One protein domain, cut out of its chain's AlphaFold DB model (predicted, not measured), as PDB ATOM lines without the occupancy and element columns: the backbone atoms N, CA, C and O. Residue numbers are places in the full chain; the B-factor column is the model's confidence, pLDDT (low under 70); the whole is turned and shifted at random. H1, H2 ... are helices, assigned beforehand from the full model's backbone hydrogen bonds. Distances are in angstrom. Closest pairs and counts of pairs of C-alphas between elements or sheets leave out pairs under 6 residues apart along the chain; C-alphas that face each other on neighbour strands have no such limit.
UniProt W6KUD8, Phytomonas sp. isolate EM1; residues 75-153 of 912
ATOM      1  N   ARG A  75      -4.481  47.647 -26.897       83.25
ATOM      2  CA  ARG A  75      -5.007  46.308 -27.206       83.25
ATOM      3  C   ARG A  75      -4.663  45.310 -26.103       83.25
ATOM      4  O   ARG A  75      -5.561  44.637 -25.617       83.25
ATOM      5  N   GLU A  76      -3.403  45.264 -25.679       82.50
ATOM      6  CA  GLU A  76      -2.948  44.373 -24.601       82.50
ATOM      7  C   GLU A  76      -3.647  44.686 -23.282       82.50
ATOM      8  O   GLU A  76      -4.110  43.779 -22.597       82.50
ATOM      9  N   LEU A  77      -3.795  45.974 -22.960       87.56
ATOM     10  CA  LEU A  77      -4.509  46.379 -21.758       87.56
ATOM     11  C   LEU A  77      -5.963  45.901 -21.778       87.56
ATOM     12  O   LEU A  77      -6.451  45.400 -20.772       87.56
ATOM     13  N   LYS A  78      -6.651  46.017 -22.921       87.88
ATOM     14  CA  LYS A  78      -8.031  45.540 -23.051       87.88
ATOM     15  C   LYS A  78      -8.129  44.034 -22.793       87.88
ATOM     16  O   LYS A  78      -8.996  43.616 -22.038       87.88
ATOM     17  N   VAL A  79      -7.213  43.244 -23.354       86.00
ATOM     18  CA  VAL A  79      -7.157  41.790 -23.119       86.00
ATOM     19  C   VAL A  79      -6.926  41.479 -21.637       86.00
ATOM     20  O   VAL A  79      -7.613  40.624 -21.088       86.00
ATOM     21  N   ALA A  80      -6.008  42.187 -20.976       87.50
ATOM     22  CA  ALA A  80      -5.740  41.996 -19.550       87.50
ATOM     23  C   ALA A  80      -6.955  42.353 -18.673       87.50
ATOM     24  O   ALA A  80      -7.277  41.620 -17.739       87.50
ATOM     25  N   LEU A  81      -7.658  43.444 -18.992       89.62
ATOM     26  CA  LEU A  81      -8.878  43.861 -18.294       89.62
ATOM     27  C   LEU A  81     -10.023  42.858 -18.485       89.62
ATOM     28  O   LEU A  81     -10.672  42.473 -17.512       89.62
ATOM     29  N   ASP A  82     -10.245  42.402 -19.720       89.06
ATOM     30  CA  ASP A  82     -11.273  41.407 -20.035       89.06
ATOM     31  C   ASP A  82     -10.966  40.071 -19.336       89.06
ATOM     32  O   ASP A  82     -11.856  39.462 -18.742       89.06
ATOM     33  N   ALA A  83      -9.697  39.644 -19.318       88.31
ATOM     34  CA  ALA A  83      -9.262  38.449 -18.600       88.31
ATOM     35  C   ALA A  83      -9.468  38.581 -17.085       88.31
ATOM     36  O   ALA A  83     -10.048  37.690 -16.470       88.31
ATOM     37  N   PHE A  84      -9.058  39.703 -16.485       91.19
ATOM     38  CA  PHE A  84      -9.219  39.947 -15.051       91.19
ATOM     39  C   PHE A  84     -10.690  39.923 -14.624       91.19
ATOM     40  O   PHE A  84     -11.035  39.327 -13.601       91.19
ATOM     41  N   LYS A  85     -11.568  40.500 -15.451       89.12
ATOM     42  CA  LYS A  85     -13.017  40.456 -15.252       89.12
ATOM     43  C   LYS A  85     -13.572  39.034 -15.373       89.12
ATOM     44  O   LYS A  85     -14.321  38.610 -14.498       89.12
ATOM     45  N   ASN A  86     -13.198  38.296 -16.420       88.75
ATOM     46  CA  ASN A  86     -13.646  36.914 -16.641       88.75
ATOM     47  C   ASN A  86     -13.152  35.953 -15.547       88.75
ATOM     48  O   ASN A  86     -13.773  34.927 -15.287       88.75
ATOM     49  N   GLU A  87     -12.047  36.293 -14.886       89.44
ATOM     50  CA  GLU A  87     -11.473  35.555 -13.762       89.44
ATOM     51  C   GLU A  87     -12.024  35.990 -12.398       89.44
ATOM     52  O   GLU A  87     -11.458  35.616 -11.373       89.44
ATOM     53  N   ASN A  88     -13.093  36.792 -12.353       87.56
ATOM     54  CA  ASN A  88     -13.681  37.320 -11.117       87.56
ATOM     55  C   ASN A  88     -12.661  38.043 -10.212       87.56
ATOM     56  O   ASN A  88     -12.734  37.973  -8.984       87.56
ATOM     57  N   GLY A  89     -11.677  38.723 -10.807       87.38
ATOM     58  CA  GLY A  89     -10.660  39.469 -10.071       87.38
ATOM     59  C   GLY A  89      -9.575  38.615  -9.407       87.38
ATOM     60  O   GLY A  89      -8.870  39.123  -8.536       87.38
ATOM     61  N   MET A  90      -9.433  37.338  -9.782       87.44
ATOM     62  CA  MET A  90      -8.380  36.451  -9.258       87.44
ATOM     63  C   MET A  90      -6.993  36.777  -9.833       87.44
ATOM     64  O   MET A  90      -5.985  36.583  -9.160       87.44
ATOM     65  N   GLY A  91      -6.924  37.283 -11.071       87.88
ATOM     66  CA  GLY A  91      -5.668  37.700 -11.706       87.88
ATOM     67  C   GLY A  91      -4.741  36.555 -12.124       87.88
ATOM     68  O   GLY A  91      -3.525  36.750 -12.169       87.88
ATOM     69  N   TYR A  92      -5.285  35.382 -12.461       88.38
ATOM     70  CA  TYR A  92      -4.513  34.239 -12.962       88.38
ATOM     71  C   TYR A  92      -3.724  34.592 -14.218       88.38
ATOM     72  O   TYR A  92      -2.534  34.292 -14.292       88.38
ATOM     73  N   THR A  93      -4.354  35.258 -15.188       87.31
ATOM     74  CA  THR A  93      -3.672  35.654 -16.429       87.31
ATOM     75  C   THR A  93      -2.558  36.662 -16.155       87.31
ATOM     76  O   THR A  93      -1.474  36.546 -16.725       87.31
ATOM     77  N   ASN A  94      -2.781  37.610 -15.241       86.12
ATOM     78  CA  ASN A  94      -1.775  38.608 -14.869       86.12
ATOM     79  C   ASN A  94      -0.573  37.954 -14.181       86.12
ATOM     80  O   ASN A  94       0.574  38.264 -14.504       86.12
ATOM     81  N   PHE A  95      -0.826  37.006 -13.276       86.69
ATOM     82  CA  PHE A  95       0.232  36.231 -12.644       86.69
ATOM     83  C   PHE A  95       0.995  35.384 -13.668       86.69
ATOM     84  O   PHE A  95       2.224  35.425 -13.703       86.69
ATOM     85  N   PHE A  96       0.274  34.679 -14.544       86.38
ATOM     86  CA  PHE A  96       0.859  33.876 -15.612       86.38
ATOM     87  C   PHE A  96       1.749  34.720 -16.529       86.38
ATOM     88  O   PHE A  96       2.848  34.295 -16.878       86.38
ATOM     89  N   ALA A  97       1.333  35.944 -16.869       82.25
ATOM     90  CA  ALA A  97       2.108  36.868 -17.692       82.25
ATOM     91  C   ALA A  97       3.476  37.223 -17.077       82.25
ATOM     92  O   ALA A  97       4.430  37.437 -17.828       82.25
ATOM     93  N   GLY A  98       3.603  37.215 -15.747       80.50
ATOM     94  CA  GLY A  98       4.856  37.473 -15.029       80.50
ATOM     95  C   GLY A  98       5.829  36.288 -14.952       80.50
ATOM     96  O   GLY A  98       6.961  36.470 -14.512       80.50
ATOM     97  N   LEU A  99       5.426  35.081 -15.369       84.50
ATOM     98  CA  LEU A  99       6.261  33.875 -15.276       84.50
ATOM     99  C   LEU A  99       7.361  33.809 -16.350       84.50
ATOM    100  O   LEU A  99       7.248  34.409 -17.429       84.50
ATOM    101  N   SER A 100       8.399  33.009 -16.078       82.56
ATOM    102  CA  SER A 100       9.457  32.716 -17.049       82.56
ATOM    103  C   SER A 100       8.902  31.972 -18.279       82.56
ATOM    104  O   SER A 100       7.910  31.241 -18.169       82.56
ATOM    105  N   PRO A 101       9.511  32.139 -19.469       77.88
ATOM    106  CA  PRO A 101       9.037  31.496 -20.697       77.88
ATOM    107  C   PRO A 101       8.933  29.965 -20.613       77.88
ATOM    108  O   PRO A 101       7.995  29.395 -21.177       77.88
ATOM    109  N   ASP A 102       9.849  29.319 -19.889       76.50
ATOM    110  CA  ASP A 102       9.901  27.859 -19.741       76.50
ATOM    111  C   ASP A 102       8.759  27.339 -18.864       76.50
ATOM    112  O   ASP A 102       8.045  26.410 -19.240       76.50
ATOM    113  N   LEU A 103       8.495  28.007 -17.734       82.12
ATOM    114  CA  LEU A 103       7.365  27.665 -16.867       82.12
ATOM    115  C   LEU A 103       6.027  27.870 -17.585       82.12
ATOM    116  O   LEU A 103       5.132  27.035 -17.462       82.12
ATOM    117  N   LYS A 104       5.895  28.937 -18.386       83.69
ATOM    118  CA  LYS A 104       4.692  29.183 -19.200       83.69
ATOM    119  C   LYS A 104       4.411  28.039 -20.174       83.69
ATOM    120  O   LYS A 104       3.254  27.665 -20.348       83.69
ATOM    121  N   LEU A 105       5.449  27.496 -20.814       79.62
ATOM    122  CA  LEU A 105       5.319  26.359 -21.727       79.62
ATOM    123  C   LEU A 105       4.853  25.098 -21.005       79.62
ATOM    124  O   LEU A 105       3.894  24.476 -21.456       79.62
ATOM    125  N   ASN A 106       5.488  24.770 -19.879       81.81
ATOM    126  CA  ASN A 106       5.152  23.583 -19.093       81.81
ATOM    127  C   ASN A 106       3.694  23.617 -18.616       81.81
ATOM    128  O   ASN A 106       2.983  22.619 -18.706       81.81
ATOM    129  N   ILE A 107       3.220  24.786 -18.174       83.69
ATOM    130  CA  ILE A 107       1.832  24.977 -17.743       83.69
ATOM    131  C   ILE A 107       0.857  24.795 -18.912       83.69
ATOM    132  O   ILE A 107      -0.154  24.115 -18.763       83.69
ATOM    133  N   ILE A 108       1.141  25.384 -20.078       82.00
ATOM    134  CA  ILE A 108       0.262  25.259 -21.251       82.00
ATOM    135  C   ILE A 108       0.187  23.803 -21.716       82.00
ATOM    136  O   ILE A 108      -0.909  23.316 -21.964       82.00
ATOM    137  N   GLN A 109       1.318  23.094 -21.772       79.62
ATOM    138  CA  GLN A 109       1.365  21.678 -22.154       79.62
ATOM    139  C   GLN A 109       0.595  20.766 -21.190       79.62
ATOM    140  O   GLN A 109       0.061  19.751 -21.617       79.62
ATOM    141  N   ALA A 110       0.530  21.117 -19.904       78.75
ATOM    142  CA  ALA A 110      -0.182  20.329 -18.901       78.75
ATOM    143  C   ALA A 110      -1.709  20.548 -18.904       78.75
ATOM    144  O   ALA A 110      -2.448  19.734 -18.353       78.75
ATOM    145  N   VAL A 111      -2.189  21.660 -19.469       75.94
ATOM    146  CA  VAL A 111      -3.573  22.144 -19.293       75.94
ATOM    147  C   VAL A 111      -4.347  22.208 -20.619       75.94
ATOM    148  O   VAL A 111      -5.585  22.180 -20.628       75.94
ATOM    149  N   VAL A 112      -3.637  22.310 -21.744       72.25
ATOM    150  CA  VAL A 112      -4.195  22.432 -23.095       72.25
ATOM    151  C   VAL A 112      -4.014  21.120 -23.857       72.25
ATOM    152  O   VAL A 112      -2.934  20.536 -23.840       72.25
ATOM    153  N   ASP A 113      -5.079  20.656 -24.513       66.12
ATOM    154  CA  ASP A 113      -5.110  19.385 -25.239       66.12
ATOM    155  C   ASP A 113      -4.322  19.481 -26.565       66.12
ATOM    156  O   ASP A 113      -4.218  20.552 -27.168       66.12
ATOM    157  N   SER A 114      -3.750  18.362 -27.027       57.31
ATOM    158  CA  SER A 114      -2.744  18.297 -28.107       57.31
ATOM    159  C   SER A 114      -3.142  18.935 -29.449       57.31
ATOM    160  O   SER A 114      -2.255  19.289 -30.228       57.31
ATOM    161  N   GLU A 115      -4.438  19.105 -29.726       50.91
ATOM    162  CA  GLU A 115      -4.958  19.693 -30.972       50.91
ATOM    163  C   GLU A 115      -4.811  21.230 -31.026       50.91
ATOM    164  O   GLU A 115      -4.550  21.779 -32.096       50.91
ATOM    165  N   ASP A 116      -4.836  21.926 -29.882       52.19
ATOM    166  CA  ASP A 116      -4.677  23.392 -29.796       52.19
ATOM    167  C   ASP A 116      -3.197  23.836 -29.731       52.19
ATOM    168  O   ASP A 116      -2.855  25.000 -29.965       52.19
ATOM    169  N   ILE A 117      -2.277  22.905 -29.443       52.72
ATOM    170  CA  ILE A 117      -0.831  23.165 -29.297       52.72
ATOM    171  C   ILE A 117      -0.176  23.509 -30.648       52.72
ATOM    172  O   ILE A 117       0.826  24.231 -30.693       52.72
ATOM    173  N   ALA A 118      -0.749  23.042 -31.763       46.22
ATOM    174  CA  ALA A 118      -0.226  23.279 -33.109       46.22
ATOM    175  C   ALA A 118      -0.259  24.767 -33.520       46.22
ATOM    176  O   ALA A 118       0.604  25.202 -34.280       46.22
ATOM    177  N   ALA A 119      -1.173  25.566 -32.957       44.28
ATOM    178  CA  ALA A 119      -1.260  27.009 -33.203       44.28
ATOM    179  C   ALA A 119      -0.260  27.845 -32.370       44.28
ATOM    180  O   ALA A 119      -0.050  29.021 -32.656       44.28
ATOM    181  N   ALA A 120       0.371  27.256 -31.344       45.00
ATOM    182  CA  ALA A 120       1.238  27.957 -30.387       45.00
ATOM    183  C   ALA A 120       2.744  27.888 -30.720       45.00
ATOM    184  O   ALA A 120       3.572  28.412 -29.967       45.00
ATOM    185  N   LYS A 121       3.117  27.229 -31.825       44.06
ATOM    186  CA  LYS A 121       4.504  27.090 -32.294       44.06
ATOM    187  C   LYS A 121       4.861  28.155 -33.339       44.06
ATOM    188  O   LYS A 121       5.194  27.828 -34.471       44.06
ATOM    189  N   SER A 122       4.871  29.420 -32.936       40.34
ATOM    190  CA  SER A 122       5.799  30.405 -33.500       40.34
ATOM    191  C   SER A 122       6.045  31.550 -32.513       40.34
ATOM    192  O   SER A 122       5.141  32.040 -31.843       40.34
ATOM    193  N   ASP A 123       7.318  31.920 -32.439       35.94
ATOM    194  CA  ASP A 123       7.917  33.099 -31.817       35.94
ATOM    195  C   ASP A 123       8.047  33.158 -30.287       35.94
ATOM    196  O   ASP A 123       7.129  33.411 -29.505       35.94
ATOM    197  N   GLY A 124       9.299  32.967 -29.862       44.12
ATOM    198  CA  GLY A 124       9.798  33.369 -28.560       44.12
ATOM    199  C   GLY A 124      10.145  34.854 -28.563       44.12
ATOM    200  O   GLY A 124      11.116  35.255 -29.187       44.12
ATOM    201  N   THR A 125       9.375  35.660 -27.837       34.66
ATOM    202  CA  THR A 125       9.772  36.993 -27.354       34.66
ATOM    203  C   THR A 125       8.964  37.393 -26.112       34.66
ATOM    204  O   THR A 125       7.835  36.970 -25.872       34.66
ATOM    205  N   THR A 126       9.587  38.209 -25.271       43.56
ATOM    206  CA  THR A 126       9.196  38.636 -23.918       43.56
ATOM    207  C   THR A 126       8.197  39.806 -23.900       43.56
ATOM    208  O   THR A 126       8.355  40.765 -23.151       43.56
ATOM    209  N   GLN A 127       7.142  39.746 -24.714       35.84
ATOM    210  CA  GLN A 127       6.077  40.760 -24.751       35.84
ATOM    211  C   GLN A 127       4.697  40.106 -24.609       35.84
ATOM    212  O   GLN A 127       4.530  38.923 -24.914       35.84
ATOM    213  N   LEU A 128       3.696  40.876 -24.166       39.59
ATOM    214  CA  LEU A 128       2.287  40.479 -23.974       39.59
ATOM    215  C   LEU A 128       1.551  40.085 -25.282       39.59
ATOM    216  O   LEU A 128       0.326  40.008 -25.318       39.59
ATOM    217  N   GLN A 129       2.318  39.761 -26.326       40.22
ATOM    218  CA  GLN A 129       1.910  39.318 -27.657       40.22
ATOM    219  C   GLN A 129       2.440  37.934 -28.059       40.22
ATOM    220  O   GLN A 129       2.217  37.522 -29.192       40.22
ATOM    221  N   THR A 130       3.102  37.166 -27.189       50.16
ATOM    222  CA  THR A 130       3.349  35.755 -27.536       50.16
ATOM    223  C   THR A 130       2.129  34.912 -27.200       50.16
ATOM    224  O   THR A 130       1.635  34.938 -26.066       50.16
ATOM    225  N   GLY A 131       1.641  34.163 -28.201       59.47
ATOM    226  CA  GLY A 131       0.352  33.461 -28.200       59.47
ATOM    227  C   GLY A 131       0.047  32.692 -26.916       59.47
ATOM    228  O   GLY A 131      -1.095  32.642 -26.500       59.47
ATOM    229  N   LYS A 132       1.066  32.214 -26.200       69.00
ATOM    230  CA  LYS A 132       0.977  31.541 -24.895       69.00
ATOM    231  C   LYS A 132       0.128  32.277 -23.847       69.00
ATOM    232  O   LYS A 132      -0.742  31.662 -23.239       69.00
ATOM    233  N   THR A 133       0.350  33.576 -23.628       73.56
ATOM    234  CA  THR A 133      -0.398  34.331 -22.594       73.56
ATOM    235  C   THR A 133      -1.829  34.610 -23.042       73.56
ATOM    236  O   THR A 133      -2.748  34.543 -22.235       73.56
ATOM    237  N   GLN A 134      -2.033  34.870 -24.335       74.06
ATOM    238  CA  GLN A 134      -3.360  35.087 -24.912       74.06
ATOM    239  C   GLN A 134      -4.187  33.793 -24.958       74.06
ATOM    240  O   GLN A 134      -5.375  33.812 -24.648       74.06
ATOM    241  N   LEU A 135      -3.545  32.667 -25.276       76.62
ATOM    242  CA  LEU A 135      -4.118  31.328 -25.193       76.62
ATOM    243  C   LEU A 135      -4.535  31.038 -23.756       76.62
ATOM    244  O   LEU A 135      -5.691  30.702 -23.527       76.62
ATOM    245  N   PHE A 136      -3.643  31.264 -22.785       82.69
ATOM    246  CA  PHE A 136      -3.971  31.094 -21.372       82.69
ATOM    247  C   PHE A 136      -5.124  32.010 -20.936       82.69
ATOM    248  O   PHE A 136      -6.037  31.554 -20.255       82.69
ATOM    249  N   ALA A 137      -5.141  33.273 -21.374       81.56
ATOM    250  CA  ALA A 137      -6.218  34.219 -21.081       81.56
ATOM    251  C   ALA A 137      -7.587  33.716 -21.561       81.56
ATOM    252  O   ALA A 137      -8.568  33.850 -20.826       81.56
ATOM    253  N   GLY A 138      -7.631  33.094 -22.743       79.00
ATOM    254  CA  GLY A 138      -8.831  32.503 -23.338       79.00
ATOM    255  C   GLY A 138      -9.294  31.185 -22.710       79.00
ATOM    256  O   GLY A 138     -10.399  30.741 -23.014       79.00
ATOM    257  N   LEU A 139      -8.501  30.558 -21.829       82.81
ATOM    258  CA  LEU A 139      -8.892  29.295 -21.197       82.81
ATOM    259  C   LEU A 139     -10.056  29.471 -20.203       82.81
ATOM    260  O   LEU A 139     -10.101  30.472 -19.475       82.81
ATOM    261  N   PRO A 140     -10.940  28.457 -20.084       84.94
ATOM    262  CA  PRO A 140     -11.932  28.385 -19.016       84.94
ATOM    263  C   PRO A 140     -11.288  28.429 -17.627       84.94
ATOM    264  O   PRO A 140     -10.170  27.943 -17.427       84.94
ATOM    265  N   ILE A 141     -12.018  28.961 -16.644       85.62
ATOM    266  CA  ILE A 141     -11.501  29.146 -15.281       85.62
ATOM    267  C   ILE A 141     -11.098  27.820 -14.617       85.62
ATOM    268  O   ILE A 141     -10.079  27.776 -13.934       85.62
ATOM    269  N   ASP A 142     -11.802  26.721 -14.904       85.31
ATOM    270  CA  ASP A 142     -11.508  25.393 -14.348       85.31
ATOM    271  C   ASP A 142     -10.127  24.879 -14.774       85.31
ATOM    272  O   ASP A 142      -9.385  24.309 -13.975       85.31
ATOM    273  N   LYS A 143      -9.745  25.132 -16.034       85.75
ATOM    274  CA  LYS A 143      -8.418  24.788 -16.558       85.75
ATOM    275  C   LYS A 143      -7.325  25.620 -15.865       85.75
ATOM    276  O   LYS A 143      -6.270  25.086 -15.529       85.75
ATOM    277  N   LYS A 144      -7.593  26.898 -15.569       87.25
ATOM    278  CA  LYS A 144      -6.671  27.777 -14.821       87.25
ATOM    279  C   LYS A 144      -6.515  27.355 -13.357       87.25
ATOM    280  O   LYS A 144      -5.406  27.392 -12.830       87.25
ATOM    281  N   ILE A 145      -7.598  26.913 -12.714       85.94
ATOM    282  CA  ILE A 145      -7.571  26.390 -11.340       85.94
ATOM    283  C   ILE A 145      -6.737  25.106 -11.277       85.94
ATOM    284  O   ILE A 145      -5.836  25.021 -10.447       85.94
ATOM    285  N   LYS A 146      -6.929  24.170 -12.216       85.44
ATOM    286  CA  LYS A 146      -6.083  22.966 -12.322       85.44
ATOM    287  C   LYS A 146      -4.601  23.311 -12.487       85.44
ATOM    288  O   LYS A 146      -3.753  22.733 -11.815       85.44
ATOM    289  N   ALA A 147      -4.286  24.293 -13.336       84.19
ATOM    290  CA  ALA A 147      -2.918  24.779 -13.518       84.19
ATOM    291  C   ALA A 147      -2.304  25.289 -12.202       84.19
ATOM    292  O   ALA A 147      -1.155  24.985 -11.879       84.19
ATOM    293  N   LYS A 148      -3.083  26.054 -11.427       84.12
ATOM    294  CA  LYS A 148      -2.684  26.538 -10.103       84.12
ATOM    295  C   LYS A 148      -2.416  25.373  -9.147       84.12
ATOM    296  O   LYS A 148      -1.378  25.370  -8.498       84.12
ATOM    297  N   GLU A 149      -3.319  24.401  -9.057       83.19
ATOM    298  CA  GLU A 149      -3.197  23.265  -8.129       83.19
ATOM    299  C   GLU A 149      -1.955  22.406  -8.412       83.19
ATOM    300  O   GLU A 149      -1.290  21.971  -7.471       83.19
ATOM    301  N   MET A 150      -1.605  22.231  -9.691       81.56
ATOM    302  CA  MET A 150      -0.452  21.434 -10.122       81.56
ATOM    303  C   MET A 150       0.901  22.118  -9.889       81.56
ATOM    304  O   MET A 150       1.853  21.454  -9.489       81.56
ATOM    305  N   PHE A 151       1.013  23.420 -10.171       82.44
ATOM    306  CA  PHE A 151       2.312  24.115 -10.200       82.44
ATOM    307  C   PHE A 151       2.519  25.113  -9.057       82.44
ATOM    308  O   PHE A 151       3.654  25.487  -8.764       82.44
ATOM    309  N   PHE A 152       1.443  25.574  -8.419       80.31
ATOM    310  CA  PHE A 152       1.467  26.674  -7.457       80.31
ATOM    311  C   PHE A 152       0.639  26.355  -6.208       80.31
ATOM    312  O   PHE A 152      -0.136  27.188  -5.737       80.31
ATOM    313  N   THR A 153       0.820  25.159  -5.645       68.06
ATOM    314  CA  THR A 153       0.064  24.675  -4.476       68.06
ATOM    315  C   THR A 153       0.236  25.575  -3.248       68.06
ATOM    316  O   THR A 153      -0.696  25.747  -2.472       68.06
TER     317      THR A 153
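Overview. This is residues 75 to 153 of the 912 residues of a protein of Phytomonas sp. isolate EM1 (UniProt W6KUD8). H5 is the core of a compact cluster: the H1 and H2 hairpin and H3 pack on it, H6 crosses H3. The printed part has 79 residues with six named helices, H1 to H6 in order: all helix. The radius of gyration of the C-alphas is 11.8 A, the spans 29 by 29 by 22 A.

Arrangement. H1, residues 75 to 86, and H2, residues 92 to 97, form a hairpin. H2 touches H5, residues 131 to 138, closest C-alphas Thr 93 and Ala 137, 5.5 A. H3, residues 101 to 111, touches H6, residues 141 to 151, at a steep tilt of 60 degrees, closest C-alphas Val 111 and Lys 143, 6.2 A. In these helices every O i to N i+4 pair is within hydrogen-bond range.

Along the chain. H1 runs 16.6 A from C-alpha 75 at (-5.007, 46.308, -27.206). H4, residues 117 to 120, is near H5. H6 ends at C-alpha 151 at (2.312, 24.115, -10.200).

Size, cuts and confidence. The printed part has no cut; residues 113 to 132 and 153 have pLDDT under 70.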